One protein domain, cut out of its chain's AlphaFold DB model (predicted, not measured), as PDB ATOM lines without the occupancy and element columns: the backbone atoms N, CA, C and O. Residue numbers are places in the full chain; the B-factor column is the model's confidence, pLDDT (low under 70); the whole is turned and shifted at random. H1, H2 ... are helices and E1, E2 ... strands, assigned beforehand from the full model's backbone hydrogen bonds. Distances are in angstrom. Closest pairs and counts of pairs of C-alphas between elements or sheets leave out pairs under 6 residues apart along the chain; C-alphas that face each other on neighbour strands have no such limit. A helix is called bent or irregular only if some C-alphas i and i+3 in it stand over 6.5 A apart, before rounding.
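This is residues 85 to 161 of the 163 residues of an uncharacterized protein of Chroococcidiopsis cubana SAG 39.79 (UniProt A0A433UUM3). A long, twisted sheet of three antiparallel strands, E1, E2 and E3, makes one wall, and its other face is bare of named helices. Over one face are H1, H3 and H4, two layers in all, with H3 running along the strands and H4 slantwise over E3; short H2 sits at one end of the sheet, just after E3. The printed part has 77 residues with four named helices and three named strands in the order H1 E1 E2 E3 H2 H3 H4, and its class is mixed, helices and strands. The sheet's order is E1 - E2 - E3. The whole is compact, with a radius of gyration of the C-alphas of 12.7 A and spans of 37 by 25 by 18 A.

Find C-alpha 85 at (-44.266, -15.877, 38.438), where H1, residues 85 to 91, begins. E1 follows as residues 95 to 102, 20.2 A long. E2 is residues 106 to 113, 23.4 A long, and E3 is residues 116 to 124, 24.5 A long. H2 takes residues 125 to 130. Look next for C-alpha 136 at (-49.972, 1.896, 43.964), where H3, residues 136 to 150, begins and runs 16.2 A. H3 is irregular: C-alphas 138 and 141 are 9.1 A apart. H4, residues 152 to 159, ends at C-alpha 159 at (-30.924, -12.356, 24.440).

Begin with the meander E1 E2 E3, each strand the antiparallel neighbour of the one before. In the hairpin E1 and E2, at 161 degrees, look at N 98 and O 110, 2.8 A apart and within hydrogen-bond range. In the hairpin E2 and E3, at 162 degrees, N 109 and O 121 are within range at 2.9 A. H3 is on the sheet at a height of 8.7 A; the closest C-alphas of H3 and E3 are those of Ala 148 and Phe 123, 5.5 A apart. On the local plane H3 stands at 19 degrees to E2, along the strands. H4 lies over E3 on the same face as H3, at a height of 8.4 A; on the local plane it stands at 52 degrees to E3, slantwise to the strands. The closest C-alphas of H4 and E3 are those of Ser 159 and Ile 118, 7.1 A apart. H1 only just touches H3, through residues 149 to 150 of H3 alone, with 3 pairs of C-alphas within 8 A; the closest are those of Met 85 and Met 149, 7.0 A. H2 only grazes the sheet and is apart from H1 and H4. In H1 and H2 every O i to N i+4 pair is within hydrogen-bond range; in H3 it is 9 of 11 and in H4 2 of 4.

The two C-alphas farthest apart are those of Lys 138 and Lys 161, 38.7 A. The printed part has no cut, and its six links between named elements are tight. The mean pLDDT of the printed part is 79.7; look for values under 70 at residue 137 and residues 152 to 161.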
ATOM      1  N   MET A  85     -45.364 -16.106  39.389       83.69
ATOM      2  CA  MET A  85     -44.266 -15.877  38.438       83.69
ATOM      3  C   MET A  85     -42.893 -16.119  39.083       83.69
ATOM      4  O   MET A  85     -42.072 -16.847  38.535       83.69
ATOM      5  N   ALA A  86     -42.668 -15.578  40.281       83.50
ATOM      6  CA  ALA A  86     -41.455 -15.794  41.063       83.50
ATOM      7  C   ALA A  86     -41.230 -17.276  41.402       83.50
ATOM      8  O   ALA A  86     -40.122 -17.788  41.237       83.50
ATOM      9  N   ALA A  87     -42.281 -17.978  41.832       83.56
ATOM     10  CA  ALA A  87     -42.213 -19.404  42.127       83.56
ATOM     11  C   ALA A  87     -41.918 -20.246  40.874       83.56
ATOM     12  O   ALA A  87     -41.157 -21.205  40.966       83.56
ATOM     13  N   ALA A  88     -42.475 -19.894  39.711       82.69
ATOM     14  CA  ALA A  88     -42.168 -20.561  38.445       82.69
ATOM     15  C   ALA A  88     -40.707 -20.369  38.033       82.69
ATOM     16  O   ALA A  88     -40.071 -21.338  37.622       82.69
ATOM     17  N   VAL A  89     -40.161 -19.153  38.173       83.38
ATOM     18  CA  VAL A  89     -38.743 -18.894  37.876       83.38
ATOM     19  C   VAL A  89     -37.862 -19.731  38.798       83.38
ATOM     20  O   VAL A  89     -37.074 -20.519  38.299       83.38
ATOM     21  N   LYS A  90     -38.075 -19.666  40.120       83.12
ATOM     22  CA  LYS A  90     -37.270 -20.424  41.095       83.12
ATOM     23  C   LYS A  90     -37.397 -21.941  40.999       83.12
ATOM     24  O   LYS A  90     -36.520 -22.654  41.469       83.12
ATOM     25  N   ARG A  91     -38.497 -22.449  40.442       80.50
ATOM     26  CA  ARG A  91     -38.671 -23.886  40.196       80.50
ATOM     27  C   ARG A  91     -37.841 -24.367  39.008       80.50
ATOM     28  O   ARG A  91     -37.576 -25.560  38.897       80.50
ATOM     29  N   SER A  92     -37.464 -23.471  38.099       81.06
ATOM     30  CA  SER A  92     -36.637 -23.844  36.965       81.06
ATOM     31  C   SER A  92     -35.209 -24.146  37.433       81.06
ATOM     32  O   SER A  92     -34.614 -23.316  38.107       81.06
ATOM     33  N   PRO A  93     -34.602 -25.271  37.018       81.19
ATOM     34  CA  PRO A  93     -33.192 -25.542  37.312       81.19
ATOM     35  C   PRO A  93     -32.237 -24.624  36.534       81.19
ATOM     36  O   PRO A  93     -31.039 -24.604  36.796       81.19
ATOM     37  N   ARG A  94     -32.757 -23.901  35.536       83.94
ATOM     38  CA  ARG A  94     -31.979 -23.078  34.611       83.94
ATOM     39  C   ARG A  94     -32.093 -21.586  34.915       83.94
ATOM     40  O   ARG A  94     -31.116 -20.873  34.729       83.94
ATOM     41  N   TYR A  95     -33.257 -21.116  35.356       84.94
ATOM     42  CA  TYR A  95     -33.500 -19.689  35.566       84.94
ATOM     43  C   TYR A  95     -33.545 -19.336  37.049       84.94
ATOM     44  O   TYR A  95     -34.129 -20.066  37.841       84.94
ATOM     45  N   ASP A  96     -32.995 -18.179  37.404       88.06
ATOM     46  CA  ASP A  96     -33.114 -17.610  38.748       88.06
ATOM     47  C   ASP A  96     -33.327 -16.092  38.667       88.06
ATOM     48  O   ASP A  96     -33.149 -15.471  37.615       88.06
ATOM     49  N   TYR A  97     -33.743 -15.479  39.771       89.69
ATOM     50  CA  TYR A  97     -33.837 -14.031  39.886       89.69
ATOM     51  C   TYR A  97     -33.359 -13.552  41.257       89.69
ATOM     52  O   TYR A  97     -33.582 -14.188  42.290       89.69
ATOM     53  N   ARG A  98     -32.755 -12.366  41.281       89.50
ATOM     54  CA  ARG A  98     -32.344 -11.683  42.505       89.50
ATOM     55  C   ARG A  98     -32.932 -10.284  42.532       89.50
ATOM     56  O   ARG A  98     -32.764  -9.506  41.599       89.50
ATOM     57  N   VAL A  99     -33.611  -9.957  43.625       90.50
ATOM     58  CA  VAL A  99     -34.059  -8.585  43.878       90.50
ATOM     59  C   VAL A  99     -32.837  -7.773  44.288       90.50
ATOM     60  O   VAL A  99     -32.243  -8.052  45.326       90.50
ATOM     61  N   LEU A 100     -32.446  -6.812  43.453       90.94
ATOM     62  CA  LEU A 100     -31.336  -5.902  43.738       90.94
ATOM     63  C   LEU A 100     -31.807  -4.732  44.599       90.94
ATOM     64  O   LEU A 100     -31.133  -4.334  45.542       90.94
ATOM     65  N   GLU A 101     -32.989  -4.203  44.286       91.12
ATOM     66  CA  GLU A 101     -33.574  -3.070  44.992       91.12
ATOM     67  C   GLU A 101     -35.098  -3.202  45.005       91.12
ATOM     68  O   GLU A 101     -35.720  -3.512  43.987       91.12
ATOM     69  N   LEU A 102     -35.712  -2.976  46.164       89.69
ATOM     70  CA  LEU A 102     -37.162  -2.925  46.305       89.69
ATOM     71  C   LEU A 102     -37.528  -1.875  47.348       89.69
ATOM     72  O   LEU A 102     -37.406  -2.099  48.551       89.69
ATOM     73  N   ASN A 103     -38.006  -0.734  46.875       87.81
ATOM     74  CA  ASN A 103     -38.551   0.319  47.720       87.81
ATOM     75  C   ASN A 103     -39.852   0.866  47.113       87.81
ATOM     76  O   ASN A 103     -40.370   0.345  46.126       87.81
ATOM     77  N   ASP A 104     -40.419   1.898  47.733       82.12
ATOM     78  CA  ASP A 104     -41.712   2.459  47.324       82.12
ATOM     79  C   ASP A 104     -41.646   3.265  46.015       82.12
ATOM     80  O   ASP A 104     -42.682   3.663  45.488       82.12
ATOM     81  N   ARG A 105     -40.438   3.513  45.488       85.25
ATOM     82  CA  ARG A 105     -40.178   4.314  44.283       85.25
ATOM     83  C   ARG A 105     -39.667   3.484  43.111       85.25
ATOM     84  O   ARG A 105     -39.970   3.818  41.968       85.25
ATOM     85  N   ILE A 106     -38.894   2.437  43.376       88.62
ATOM     86  CA  ILE A 106     -38.217   1.647  42.355       88.62
ATOM     87  C   ILE A 106     -38.097   0.179  42.768       88.62
ATOM     88  O   ILE A 106     -37.894  -0.158  43.938       88.62
ATOM     89  N   CYS A 107     -38.221  -0.700  41.776       90.44
ATOM     90  CA  CYS A 107     -37.890  -2.110  41.891       90.44
ATOM     91  C   CYS A 107     -36.900  -2.499  40.791       90.44
ATOM     92  O   CYS A 107     -37.140  -2.218  39.616       90.44
ATOM     93  N   LYS A 108     -35.805  -3.159  41.181       91.12
ATOM     94  CA  LYS A 108     -34.790  -3.712  40.283       91.12
ATOM     95  C   LYS A 108     -34.628  -5.201  40.540       91.12
ATOM     96  O   LYS A 108     -34.373  -5.619  41.673       91.12
ATOM     97  N   ILE A 109     -34.753  -5.997  39.486       91.00
ATOM     98  CA  ILE A 109     -34.637  -7.454  39.537       91.00
ATOM     99  C   ILE A 109     -33.626  -7.898  38.487       91.00
ATOM    100  O   ILE A 109     -33.846  -7.680  37.298       91.00
ATOM    101  N   ALA A 110     -32.538  -8.525  38.924       90.19
ATOM    102  CA  ALA A 110     -31.602  -9.210  38.041       90.19
ATOM    103  C   ALA A 110     -32.124 -10.614  37.735       90.19
ATOM    104  O   ALA A 110     -32.499 -11.348  38.654       90.19
ATOM    105  N   PHE A 111     -32.135 -10.988  36.461       88.88
ATOM    106  CA  PHE A 111     -32.474 -12.335  36.014       88.88
ATOM    107  C   PHE A 111     -31.217 -13.092  35.599       88.88
ATOM    108  O   PHE A 111     -30.295 -12.519  35.019       88.88
ATOM    109  N   PHE A 112     -31.215 -14.395  35.858       86.94
ATOM    110  CA  PHE A 112     -30.105 -15.289  35.569       86.94
ATOM    111  C   PHE A 112     -30.573 -16.461  34.698       86.94
ATOM    112  O   PHE A 112     -31.657 -17.003  34.919       86.94
ATOM    113  N   ASP A 113     -29.745 -16.866  33.735       87.25
ATOM    114  CA  ASP A 113     -29.882 -18.087  32.932       87.25
ATOM    115  C   ASP A 113     -28.588 -18.909  33.051       87.25
ATOM    116  O   ASP A 113     -27.504 -18.457  32.680       87.25
ATOM    117  N   GLY A 114     -28.682 -20.108  33.627       85.88
ATOM    118  CA  GLY A 114     -27.542 -20.997  33.840       85.88
ATOM    119  C   GLY A 114     -26.438 -20.351  34.684       85.88
ATOM    120  O   GLY A 114     -25.258 -20.559  34.413       85.88
ATOM    121  N   GLY A 115     -26.816 -19.505  35.649       83.50
ATOM    122  CA  GLY A 115     -25.893 -18.757  36.508       83.50
ATOM    123  C   GLY A 115     -25.308 -17.478  35.894       83.50
ATOM    124  O   GLY A 115     -24.620 -16.744  36.599       83.50
ATOM    125  N   ARG A 116     -25.592 -17.168  34.622       85.25
ATOM    126  CA  ARG A 116     -25.189 -15.904  33.985       85.25
ATOM    127  C   ARG A 116     -26.305 -14.877  34.075       85.25
ATOM    128  O   ARG A 116     -27.452 -15.197  33.782       85.25
ATOM    129  N   GLU A 117     -25.970 -13.651  34.461       88.06
ATOM    130  CA  GLU A 117     -26.923 -12.542  34.453       88.06
ATOM    131  C   GLU A 117     -27.308 -12.208  33.006       88.06
ATOM    132  O   GLU A 117     -26.446 -11.902  32.186       88.06
ATOM    133  N   ILE A 118     -28.600 -12.305  32.688       86.62
ATOM    134  CA  ILE A 118     -29.140 -12.004  31.348       86.62
ATOM    135  C   ILE A 118     -29.672 -10.573  31.241       86.62
ATOM    136  O   ILE A 118     -29.970 -10.101  30.147       86.62
ATOM    137  N   GLY A 119     -29.812  -9.886  32.376       86.38
ATOM    138  CA  GLY A 119     -30.198  -8.485  32.436       86.38
ATOM    139  C   GLY A 119     -30.943  -8.114  33.714       86.38
ATOM    140  O   GLY A 119     -31.437  -8.966  34.457       86.38
ATOM    141  N   VAL A 120     -31.062  -6.804  33.926       89.00
ATOM    142  CA  VAL A 120     -31.791  -6.207  35.047       89.00
ATOM    143  C   VAL A 120     -33.085  -5.580  34.543       89.00
ATOM    144  O   VAL A 120     -33.066  -4.685  33.700       89.00
ATOM    145  N   SER A 121     -34.223  -6.040  35.062       88.44
ATOM    146  CA  SER A 121     -35.500  -5.357  34.881       88.44
ATOM    147  C   SER A 121     -35.665  -4.300  35.962       88.44
ATOM    148  O   SER A 121     -35.763  -4.621  37.147       88.44
ATOM    149  N   GLU A 122     -35.765  -3.050  35.536       88.88
ATOM    150  CA  GLU A 122     -36.045  -1.899  36.386       88.88
ATOM    151  C   GLU A 122     -37.465  -1.389  36.129       88.88
ATOM    152  O   GLU A 122     -37.911  -1.302  34.984       88.88
ATOM    153  N   PHE A 123     -38.194  -1.075  37.200       86.88
ATOM    154  CA  PHE A 123     -39.508  -0.456  37.103       86.88
ATOM    155  C   PHE A 123     -39.697   0.587  38.205       86.88
ATOM    156  O   PHE A 123     -39.610   0.270  39.397       86.88
ATOM    157  N   SER A 124     -39.955   1.832  37.804       88.88
ATOM    158  CA  SER A 124     -40.135   2.963  38.718       88.88
ATOM    159  C   SER A 124     -41.609   3.323  38.925       88.88
ATOM    160  O   SER A 124     -42.495   2.916  38.170       88.88
ATOM    161  N   THR A 125     -41.904   4.146  39.933       84.19
ATOM    162  CA  THR A 125     -43.241   4.729  40.127       84.19
ATOM    163  C   THR A 125     -43.676   5.611  38.965       84.19
ATOM    164  O   THR A 125     -44.868   5.645  38.658       84.19
ATOM    165  N   ALA A 126     -42.742   6.284  38.289       84.56
ATOM    166  CA  ALA A 126     -43.039   7.071  37.096       84.56
ATOM    167  C   ALA A 126     -43.512   6.167  35.946       84.56
ATOM    168  O   ALA A 126     -44.504   6.470  35.280       84.56
ATOM    169  N   ASP A 127     -42.866   5.014  35.761       81.69
ATOM    170  CA  ASP A 127     -43.291   4.014  34.774       81.69
ATOM    171  C   ASP A 127     -44.620   3.372  35.172       81.69
ATOM    172  O   ASP A 127     -45.490   3.156  34.329       81.69
ATOM    173  N   ALA A 128     -44.831   3.137  36.470       82.00
ATOM    174  CA  ALA A 128     -46.088   2.617  36.996       82.00
ATOM    175  C   ALA A 128     -47.270   3.560  36.733       82.00
ATOM    176  O   ALA A 128     -48.353   3.080  36.383       82.00
ATOM    177  N   GLN A 129     -47.058   4.875  36.869       80.75
ATOM    178  CA  GLN A 129     -48.046   5.904  36.534       80.75
ATOM    179  C   GLN A 129     -48.345   5.922  35.033       80.75
ATOM    180  O   GLN A 129     -49.515   5.869  34.656       80.75
ATOM    181  N   LYS A 130     -47.315   5.901  34.175       82.25
ATOM    182  CA  LYS A 130     -47.487   5.807  32.712       82.25
ATOM    183  C   LYS A 130     -48.236   4.539  32.292       82.25
ATOM    184  O   LYS A 130     -49.079   4.583  31.405       82.25
ATOM    185  N   ALA A 131     -47.957   3.415  32.951       76.75
ATOM    186  CA  ALA A 131     -48.590   2.125  32.686       76.75
ATOM    187  C   ALA A 131     -50.003   1.984  33.289       76.75
ATOM    188  O   ALA A 131     -50.627   0.932  33.133       76.75
ATOM    189  N   GLY A 132     -50.503   2.992  34.018       78.19
ATOM    190  CA  GLY A 132     -51.817   2.946  34.663       78.19
ATOM    191  C   GLY A 132     -51.937   1.843  35.720       78.19
ATOM    192  O   GLY A 132     -52.986   1.209  35.847       78.19
ATOM    193  N   THR A 133     -50.853   1.552  36.448       76.94
ATOM    194  CA  THR A 133     -50.851   0.500  37.473       76.94
ATOM    195  C   THR A 133     -51.740   0.908  38.645       76.94
ATOM    196  O   THR A 133     -51.556   1.958  39.254       76.94
ATOM    197  N   GLN A 134     -52.731   0.073  38.949       74.19
ATOM    198  CA  GLN A 134     -53.698   0.324  40.016       74.19
ATOM    199  C   GLN A 134     -53.124  -0.058  41.390       74.19
ATOM    200  O   GLN A 134     -52.135  -0.777  41.484       74.19
ATOM    201  N   ASN A 135     -53.746   0.426  42.469       72.50
ATOM    202  CA  ASN A 135     -53.400   0.101  43.864       72.50
ATOM    203  C   ASN A 135     -51.978   0.480  44.327       72.50
ATOM    204  O   ASN A 135     -51.549   0.062  45.405       72.50
ATOM    205  N   MET A 136     -51.287   1.357  43.587       72.75
ATOM    206  CA  MET A 136     -49.972   1.896  43.964       72.75
ATOM    207  C   MET A 136     -49.976   2.591  45.334       72.75
ATOM    208  O   MET A 136     -48.986   2.522  46.046       72.75
ATOM    209  N   GLY A 137     -51.091   3.209  45.739       66.94
ATOM    210  CA  GLY A 137     -51.191   3.905  47.030       66.94
ATOM    211  C   GLY A 137     -51.243   2.991  48.260       66.94
ATOM    212  O   GLY A 137     -50.896   3.434  49.348       66.94
ATOM    213  N   LYS A 138     -51.662   1.725  48.112       72.00
ATOM    214  CA  LYS A 138     -51.750   0.761  49.229       72.00
ATOM    215  C   LYS A 138     -50.640  -0.288  49.195       72.00
ATOM    216  O   LYS A 138     -50.198  -0.740  50.243       72.00
ATOM    217  N   PHE A 139     -50.186  -0.670  48.001       77.06
ATOM    218  CA  PHE A 139     -49.258  -1.786  47.812       77.06
ATOM    219  C   PHE A 139     -48.140  -1.451  46.813       77.06
ATOM    220  O   PHE A 139     -47.821  -2.270  45.952       77.06
ATOM    221  N   ALA A 140     -47.540  -0.258  46.924       78.25
ATOM    222  CA  ALA A 140     -46.513   0.246  46.004       78.25
ATOM    223  C   ALA A 140     -45.426  -0.795  45.680       78.25
ATOM    224  O   ALA A 140     -45.244  -1.149  44.517       78.25
ATOM    225  N   ARG A 141     -44.764  -1.360  46.702       80.69
ATOM    226  CA  ARG A 141     -43.677  -2.345  46.519       80.69
ATOM    227  C   ARG A 141     -44.129  -3.591  45.769       80.69
ATOM    228  O   ARG A 141     -43.470  -4.011  44.824       80.69
ATOM    229  N   ASN A 142     -45.270  -4.160  46.153       82.00
ATOM    230  CA  ASN A 142     -45.781  -5.383  45.530       82.00
ATOM    231  C   ASN A 142     -46.187  -5.136  44.076       82.00
ATOM    232  O   ASN A 142     -45.983  -5.999  43.226       82.00
ATOM    233  N   MET A 143     -46.737  -3.955  43.779       82.50
ATOM    234  CA  MET A 143     -47.106  -3.580  42.416       82.50
ATOM    235  C   MET A 143     -45.872  -3.339  41.541       82.50
ATOM    236  O   MET A 143     -45.822  -3.844  40.420       82.50
ATOM    237  N   LEU A 144     -44.850  -2.644  42.053       84.00
ATOM    238  CA  LEU A 144     -43.577  -2.454  41.345       84.00
ATOM    239  C   LEU A 144     -42.877  -3.793  41.091       84.00
ATOM    240  O   LEU A 144     -42.457  -4.059  39.967       84.00
ATOM    241  N   PHE A 145     -42.832  -4.667  42.100       84.81
ATOM    242  CA  PHE A 145     -42.289  -6.017  41.966       84.81
ATOM    243  C   PHE A 145     -43.052  -6.840  40.924       84.81
ATOM    244  O   PHE A 145     -42.436  -7.475  40.073       84.81
ATOM    245  N   ALA A 146     -44.389  -6.793  40.928       84.38
ATOM    246  CA  ALA A 146     -45.204  -7.498  39.941       84.38
ATOM    247  C   ALA A 146     -44.903  -7.055  38.506       84.38
ATOM    248  O   ALA A 146     -44.798  -7.892  37.609       84.38
ATOM    249  N   ARG A 147     -44.732  -5.745  38.293       85.00
ATOM    250  CA  ARG A 147     -44.394  -5.184  36.982       85.00
ATOM    251  C   ARG A 147     -42.982  -5.562  36.548       85.00
ATOM    252  O   ARG A 147     -42.831  -6.092  35.449       85.00
ATOM    253  N   ALA A 148     -41.993  -5.393  37.425       84.88
ATOM    254  CA  ALA A 148     -40.614  -5.793  37.155       84.88
ATOM    255  C   ALA A 148     -40.504  -7.300  36.854       84.88
ATOM    256  O   ALA A 148     -39.842  -7.691  35.897       84.88
ATOM    257  N   MET A 149     -41.229  -8.152  37.586       84.69
ATOM    258  CA  MET A 149     -41.279  -9.592  37.310       84.69
ATOM    259  C   MET A 149     -41.947  -9.920  35.972       84.69
ATOM    260  O   MET A 149     -41.457 -10.774  35.238       84.69
ATOM    261  N   SER A 150     -43.046  -9.247  35.617       80.19
ATOM    262  CA  SER A 150     -43.766  -9.518  34.362       80.19
ATOM    263  C   SER A 150     -42.942  -9.212  33.102       80.19
ATOM    264  O   SER A 150     -43.129  -9.845  32.056       80.19
ATOM    265  N   ASN A 151     -41.967  -8.304  33.218       80.38
ATOM    266  CA  ASN A 151     -41.071  -7.922  32.130       80.38
ATOM    267  C   ASN A 151     -40.075  -9.028  31.741       80.38
ATOM    268  O   ASN A 151     -39.476  -8.940  30.667       80.38
ATOM    269  N   VAL A 152     -39.947 -10.102  32.533       68.81
ATOM    270  CA  VAL A 152     -39.065 -11.243  32.220       68.81
ATOM    271  C   VAL A 152     -39.354 -11.852  30.841       68.81
ATOM    272  O   VAL A 152     -38.442 -12.280  30.134       68.81
ATOM    273  N   SER A 153     -40.622 -11.851  30.414       59.53
ATOM    274  CA  SER A 153     -41.039 -12.377  29.107       59.53
ATOM    275  C   SER A 153     -40.476 -11.568  27.931       59.53
ATOM    276  O   SER A 153     -40.140 -12.139  26.893       59.53
ATOM    277  N   SER A 154     -40.315 -10.256  28.110       60.25
ATOM    278  CA  SER A 154     -39.741  -9.358  27.108       60.25
ATOM    279  C   SER A 154     -38.221  -9.496  27.025       60.25
ATOM    280  O   SER A 154     -37.676  -9.435  25.926       60.25
ATOM    281  N   MET A 155     -37.541  -9.760  28.147       57.31
ATOM    282  CA  MET A 155     -36.076  -9.892  28.185       57.31
ATOM    283  C   MET A 155     -35.566 -11.139  27.446       57.31
ATOM    284  O   MET A 155     -34.488 -11.103  26.857       57.31
ATOM    285  N   ARG A 156     -36.374 -12.208  27.358       53.69
ATOM    286  CA  ARG A 156     -36.045 -13.399  26.545       53.69
ATOM    287  C   ARG A 156     -35.828 -13.081  25.063       53.69
ATOM    288  O   ARG A 156     -35.044 -13.760  24.408       53.69
ATOM    289  N   LYS A 157     -36.524 -12.073  24.523       46.94
ATOM    290  CA  LYS A 157     -36.404 -11.695  23.105       46.94
ATOM    291  C   LYS A 157     -35.118 -10.929  22.817       46.94
ATOM    292  O   LYS A 157     -34.642 -10.966  21.686       46.94
ATOM    293  N   THR A 158     -34.566 -10.246  23.816       46.25
ATOM    294  CA  THR A 158     -33.344  -9.453  23.666       46.25
ATOM    295  C   THR A 158     -32.114 -10.358  23.611       46.25
ATOM    296  O   THR A 158     -31.299 -10.195  22.714       46.25
ATOM    297  N   SER A 159     -32.041 -11.393  24.457       43.38
ATOM    298  CA  SER A 159     -30.924 -12.356  24.440       43.38
ATOM    299  C   SER A 159     -30.930 -13.315  23.239       43.38
ATOM    300  O   SER A 159     -29.902 -13.901  22.932       43.38
ATOM    301  N   GLN A 160     -32.060 -13.492  22.538       42.22
ATOM    302  CA  GLN A 160     -32.114 -14.301  21.307       42.22
ATOM    303  C   GLN A 160     -31.705 -13.538  20.036       42.22
ATOM    304  O   GLN A 160     -31.648 -14.146  18.973       42.22
ATOM    305  N   LYS A 161     -31.427 -12.230  20.115       38.50
ATOM    306  CA  LYS A 161     -30.977 -11.425  18.965       38.50
ATOM    307  C   LYS A 161     -29.455 -11.302  18.827       38.50
ATOM    308  O   LYS A 161     -29.008 -10.662  17.885       38.50
TER     309      LYS A 161